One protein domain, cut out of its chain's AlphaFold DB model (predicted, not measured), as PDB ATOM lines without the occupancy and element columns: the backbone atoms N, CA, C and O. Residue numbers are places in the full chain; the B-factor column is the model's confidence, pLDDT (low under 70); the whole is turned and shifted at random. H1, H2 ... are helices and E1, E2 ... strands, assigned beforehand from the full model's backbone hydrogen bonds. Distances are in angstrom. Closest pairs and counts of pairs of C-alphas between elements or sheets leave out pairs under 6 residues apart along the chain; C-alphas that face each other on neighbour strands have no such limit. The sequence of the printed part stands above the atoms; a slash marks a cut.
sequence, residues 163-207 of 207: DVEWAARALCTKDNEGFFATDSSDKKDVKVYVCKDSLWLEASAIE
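What this domain is: This is residues 163 to 207 of the 207 residues of an uncharacterized protein of Fibrobacter intestinalis (UniProt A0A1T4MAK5). What is the shape? A short helix, H1, packs slantwise over a small meander, E1 E2 E3, each strand the antiparallel neighbour of the one before. What makes it up? The printed part has 45 residues, under half in named elements: H1, E1, E2, E3 along the chain, class mixed. It is compact, radius of gyration of the C-alphas 10.1 A, and flat, 31 by 25 by 11 A.

How they stand to each other: Where is H1? H1, residues 163 to 168, every O i to N i+4 pair within hydrogen-bond range, touches E1, residues 180 to 183; their closest C-alphas, Ala 168 and Ala 181, are 5.1 A apart. What pairs the strands? Within hydrogen-bond range are N 181 and O 193 of E2, residues 191 to 196, at 2.9 A, and N 194 and O 201 of E3, residues 199 to 202, at 2.8 A.

Where its parts are: Where does H1 begin? C-alpha 163 is at (66.946, 105.062, -26.990). Where does E3 end? C-alpha 202 is at (60.807, 114.615, -25.086); E2 is 15.7 A long.

The domain as a whole: Any cut or long link? The printed part has no cut; H1 to E1 is a long link. Where is confidence low? Residues 205 to 207 are under 70.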
ATOM      1  N   ASP A 163      68.144 105.790 -26.557       91.75
ATOM      2  CA  ASP A 163      66.946 105.062 -26.990       91.75
ATOM      3  C   ASP A 163      66.197 105.815 -28.103       91.75
ATOM      4  O   ASP A 163      65.782 105.215 -29.096       91.75
ATOM      5  N   VAL A 164      66.125 107.148 -28.005       93.75
ATOM      6  CA  VAL A 164      65.514 107.996 -29.037       93.75
ATOM      7  C   VAL A 164      66.324 108.038 -30.332       93.75
ATOM      8  O   VAL A 164      65.733 107.938 -31.403       93.75
ATOM      9  N   GLU A 165      67.656 108.124 -30.284       96.06
ATOM     10  CA  GLU A 165      68.487 108.077 -31.499       96.06
ATOM     11  C   GLU A 165      68.317 106.743 -32.230       96.06
ATOM     12  O   GLU A 165      68.220 106.695 -33.460       96.06
ATOM     13  N   TRP A 166      68.238 105.651 -31.470       94.44
ATOM     14  CA  TRP A 166      67.998 104.319 -32.010       94.44
ATOM     15  C   TRP A 166      66.586 104.162 -32.585       94.44
ATOM     16  O   TRP A 166      66.428 103.585 -33.667       94.44
ATOM     17  N   ALA A 167      65.571 104.689 -31.900       92.44
ATOM     18  CA  ALA A 167      64.189 104.694 -32.373       92.44
ATOM     19  C   ALA A 167      64.033 105.530 -33.653       92.44
ATOM     20  O   ALA A 167      63.435 105.069 -34.625       92.44
ATOM     21  N   ALA A 168      64.642 106.719 -33.686       93.56
ATOM     22  CA  ALA A 168      64.652 107.623 -34.833       93.56
ATOM     23  C   ALA A 168      65.511 107.111 -35.997       93.56
ATOM     24  O   ALA A 168      65.329 107.549 -37.132       93.56
ATOM     25  N   ARG A 169      66.472 106.216 -35.719       93.75
ATOM     26  CA  ARG A 169      67.543 105.820 -36.651       93.75
ATOM     27  C   ARG A 169      68.345 107.014 -37.167       93.75
ATOM     28  O   ARG A 169      68.830 106.989 -38.297       93.75
ATOM     29  N   ALA A 170      68.480 108.046 -36.337       95.06
ATOM     30  CA  ALA A 170      69.103 109.307 -36.705       95.06
ATOM     31  C   ALA A 170      69.661 110.046 -35.480       95.06
ATOM     32  O   ALA A 170      69.065 110.048 -34.401       95.06
ATOM     33  N   LEU A 171      70.787 110.731 -35.681       95.50
ATOM     34  CA  LEU A 171      71.220 111.819 -34.803       95.50
ATOM     35  C   LEU A 171      70.290 113.023 -34.998       95.50
ATOM     36  O   LEU A 171      69.762 113.203 -36.094       95.50
ATOM     37  N   CYS A 172      70.098 113.843 -33.965       95.62
ATOM     38  CA  CYS A 172      69.436 115.134 -34.139       95.62
ATOM     39  C   CYS A 172      70.455 116.138 -34.684       95.62
ATOM     40  O   CYS A 172      71.455 116.450 -34.038       95.62
ATOM     41  N   THR A 173      70.221 116.597 -35.903       94.62
ATOM     42  CA  THR A 173      71.038 117.573 -36.617       94.62
ATOM     43  C   THR A 173      70.118 118.625 -37.231       94.62
ATOM     44  O   THR A 173      68.895 118.536 -37.173       94.62
ATOM     45  N   LYS A 174      70.698 119.639 -37.873       94.12
ATOM     46  CA  LYS A 174      69.904 120.659 -38.570       94.12
ATOM     47  C   LYS A 174      69.036 120.088 -39.697       94.12
ATOM     48  O   LYS A 174      68.035 120.704 -40.048       94.12
ATOM     49  N   ASP A 175      69.407 118.937 -40.255       93.25
ATOM     50  CA  ASP A 175      68.713 118.341 -41.400       93.25
ATOM     51  C   ASP A 175      67.368 117.711 -41.016       93.25
ATOM     52  O   ASP A 175      66.490 117.560 -41.865       93.25
ATOM     53  N   ASN A 176      67.199 117.345 -39.744       95.06
ATOM     54  CA  ASN A 176      65.967 116.780 -39.197       95.06
ATOM     55  C   ASN A 176      65.403 117.613 -38.037       95.06
ATOM     56  O   ASN A 176      64.623 117.103 -37.235       95.06
ATOM     57  N   GLU A 177      65.750 118.899 -37.974       96.00
ATOM     58  CA  GLU A 177      65.152 119.845 -37.034       96.00
ATOM     59  C   GLU A 177      63.617 119.847 -37.183       96.00
ATOM     60  O   GLU A 177      63.071 119.909 -38.288       96.00
ATOM     61  N   GLY A 178      62.908 119.746 -36.061       94.44
ATOM     62  CA  GLY A 178      61.450 119.633 -35.998       94.44
ATOM     63  C   GLY A 178      60.894 118.243 -36.327       94.44
ATOM     64  O   GLY A 178      59.675 118.065 -36.313       94.44
ATOM     65  N   PHE A 179      61.735 117.244 -36.623       95.44
ATOM     66  CA  PHE A 179      61.257 115.877 -36.850       95.44
ATOM     67  C   PHE A 179      60.853 115.229 -35.533       95.44
ATOM     68  O   PHE A 179      61.489 115.440 -34.502       95.44
ATOM     69  N   PHE A 180      59.826 114.382 -35.601       94.50
ATOM     70  CA  PHE A 180      59.362 113.600 -34.464       94.50
ATOM     71  C   PHE A 180      59.861 112.159 -34.541       94.50
ATOM     72  O   PHE A 180      59.868 111.546 -35.610       94.50
ATOM     73  N   ALA A 181      60.221 111.606 -33.388       95.31
ATOM     74  CA  ALA A 181      60.554 110.200 -33.217       95.31
ATOM     75  C   ALA A 181      59.724 109.605 -32.080       95.31
ATOM     76  O   ALA A 181      59.512 110.243 -31.051       95.31
ATOM     77  N   THR A 182      59.253 108.373 -32.259       94.31
ATOM     78  CA  THR A 182      58.523 107.641 -31.220       94.31
ATOM     79  C   THR A 182      59.384 106.494 -30.725       94.31
ATOM     80  O   THR A 182      59.703 105.587 -31.493       94.31
ATOM     81  N   ASP A 183      59.719 106.511 -29.440       92.19
ATOM     82  CA  ASP A 183      60.291 105.360 -28.762       92.19
ATOM     83  C   ASP A 183      59.162 104.503 -28.178       92.19
ATOM     84  O   ASP A 183      58.412 104.923 -27.297       92.19
ATOM     85  N   SER A 184      59.035 103.291 -28.712       89.69
ATOM     86  CA  SER A 184      58.079 102.280 -28.260       89.69
ATOM     87  C   SER A 184      58.781 101.035 -27.707       89.69
ATOM     88  O   SER A 184      58.237  99.928 -27.802       89.69
ATOM     89  N   SER A 185      60.015 101.185 -27.220       86.12
ATOM     90  CA  SER A 185      60.785 100.114 -26.582       86.12
ATOM     91  C   SER A 185      60.070  99.578 -25.333       86.12
ATOM     92  O   SER A 185      59.929  98.359 -25.189       86.12
ATOM     93  N   ASP A 186      59.503 100.465 -24.507       87.31
ATOM     94  CA  ASP A 186      58.499 100.129 -23.496       87.31
ATOM     95  C   ASP A 186      57.081 100.379 -24.034       87.31
ATOM     96  O   ASP A 186      56.625 101.506 -24.209       87.31
ATOM     97  N   LYS A 187      56.325  99.299 -24.259       84.69
ATOM     98  CA  LYS A 187      54.937  99.377 -24.750       84.69
ATOM     99  C   LYS A 187      53.977 100.070 -23.778       84.69
ATOM    100  O   LYS A 187      52.861 100.396 -24.181       84.69
ATOM    101  N   LYS A 188      54.347 100.202 -22.503       89.56
ATOM    102  CA  LYS A 188      53.536 100.858 -21.469       89.56
ATOM    103  C   LYS A 188      53.886 102.334 -21.299       89.56
ATOM    104  O   LYS A 188      53.064 103.056 -20.746       89.56
ATOM    105  N   ASP A 189      55.056 102.747 -21.774       87.75
ATOM    106  CA  ASP A 189      55.590 104.103 -21.652       87.75
ATOM    107  C   ASP A 189      56.134 104.557 -23.013       87.75
ATOM    108  O   ASP A 189      57.337 104.637 -23.246       87.75
ATOM    109  N   VAL A 190      55.212 104.768 -23.958       89.88
ATOM    110  CA  VAL A 190      55.561 105.243 -25.299       89.88
ATOM    111  C   VAL A 190      55.920 106.719 -25.211       89.88
ATOM    112  O   VAL A 190      55.069 107.544 -24.870       89.88
ATOM    113  N   LYS A 191      57.156 107.052 -25.578       92.44
ATOM    114  CA  LYS A 191      57.664 108.424 -25.555       92.44
ATOM    115  C   LYS A 191      57.750 108.986 -26.960       92.44
ATOM    116  O   LYS A 191      58.146 108.300 -27.902       92.44
ATOM    117  N   VAL A 192      57.383 110.250 -27.100       93.88
ATOM    118  CA  VAL A 192      57.533 111.003 -28.346       93.88
ATOM    119  C   VAL A 192      58.599 112.055 -28.114       93.88
ATOM    120  O   VAL A 192      58.624 112.681 -27.062       93.88
ATOM    121  N   TYR A 193      59.473 112.243 -29.090       95.31
ATOM    122  CA  TYR A 193      60.544 113.224 -29.057       95.31
ATOM    123  C   TYR A 193      60.477 114.108 -30.292       95.31
ATOM    124  O   TYR A 193      60.035 113.651 -31.346       95.31
ATOM    125  N   VAL A 194      60.956 115.338 -30.168       95.94
ATOM    126  CA  VAL A 194      61.193 116.273 -31.267       95.94
ATOM    127  C   VAL A 194      62.684 116.600 -31.326       95.94
ATOM    128  O   VAL A 194      63.327 116.795 -30.295       95.94
ATOM    129  N   CYS A 195      63.257 116.617 -32.525       96.88
ATOM    130  CA  CYS A 195      64.618 117.098 -32.726       96.88
ATOM    131  C   CYS A 195      64.613 118.629 -32.703       96.88
ATOM    132  O   CYS A 195      63.952 119.255 -33.533       96.88
ATOM    133  N   LYS A 196      65.311 119.223 -31.736       96.19
ATOM    134  CA  LYS A 196      65.388 120.672 -31.553       96.19
ATOM    135  C   LYS A 196      66.771 121.078 -31.067       96.19
ATOM    136  O   LYS A 196      67.297 120.471 -30.136       96.19
ATOM    137  N   ASP A 197      67.362 122.096 -31.680       93.44
ATOM    138  CA  ASP A 197      68.694 122.605 -31.331       93.44
ATOM    139  C   ASP A 197      69.776 121.500 -31.320       93.44
ATOM    140  O   ASP A 197      70.683 121.492 -30.488       93.44
ATOM    141  N   SER A 198      69.694 120.548 -32.264       93.19
ATOM    142  CA  SER A 198      70.580 119.362 -32.337       93.19
ATOM    143  C   SER A 198      70.493 118.409 -31.128       93.19
ATOM    144  O   SER A 198      71.404 117.616 -30.886       93.19
ATOM    145  N   LEU A 199      69.389 118.451 -30.378       93.94
ATOM    146  CA  LEU A 199      69.061 117.518 -29.302       93.94
ATOM    147  C   LEU A 199      67.672 116.903 -29.510       93.94
ATOM    148  O   LEU A 199      66.709 117.578 -29.857       93.94
ATOM    149  N   TRP A 200      67.550 115.603 -29.250       95.44
ATOM    150  CA  TRP A 200      66.241 114.966 -29.132       95.44
ATOM    151  C   TRP A 200      65.633 115.313 -27.768       95.44
ATOM    152  O   TRP A 200      66.154 114.893 -26.734       95.44
ATOM    153  N   LEU A 201      64.541 116.075 -27.764       94.81
ATOM    154  CA  LEU A 201      63.818 116.484 -26.559       94.81
ATOM    155  C   LEU A 201      62.492 115.733 -26.474       94.81
ATOM    156  O   LEU A 201      61.810 115.586 -27.483       94.81
ATOM    157  N   GLU A 202      62.114 115.251 -25.287       93.06
ATOM    158  CA  GLU A 202      60.807 114.615 -25.086       93.06
ATOM    159  C   GLU A 202      59.696 115.643 -25.353       93.06
ATOM    160  O   GLU A 202      59.671 116.725 -24.762       93.06
ATOM    161  N   ALA A 203      58.795 115.325 -26.279       88.88
ATOM    162  CA  ALA A 203      57.700 116.189 -26.676       88.88
ATOM    163  C   ALA A 203      56.651 116.216 -25.558       88.88
ATOM    164  O   ALA A 203      56.015 115.209 -25.248       88.88
ATOM    165  N   SER A 204      56.453 117.388 -24.958       79.31
ATOM    166  CA  SER A 204      55.353 117.615 -24.019       79.31
ATOM    167  C   SER A 204      54.119 118.126 -24.764       79.31
ATOM    168  O   SER A 204      54.239 118.771 -25.802       79.31
ATOM    169  N   ALA A 205      52.923 117.886 -24.226       59.28
ATOM    170  CA  ALA A 205      51.646 118.272 -24.841       59.28
ATOM    171  C   ALA A 205      51.392 119.803 -24.954       59.28
ATOM    172  O   ALA A 205      50.241 120.208 -25.102       59.28
ATOM    173  N   ILE A 206      52.421 120.651 -24.817       51.66
ATOM    174  CA  ILE A 206      52.323 122.122 -24.741       51.66
ATOM    175  C   ILE A 206      53.117 122.843 -25.856       51.66
ATOM    176  O   ILE A 206      53.027 124.065 -25.943       51.66
ATOM    177  N   GLU A 207      53.848 122.143 -26.731       47.97
ATOM    178  CA  GLU A 207      54.423 122.795 -27.930       47.97
ATOM    179  C   GLU A 207      53.393 123.015 -29.051       47.97
ATOM    180  O   GLU A 207      52.577 122.098 -29.313       47.97
TER     181      GLU A 207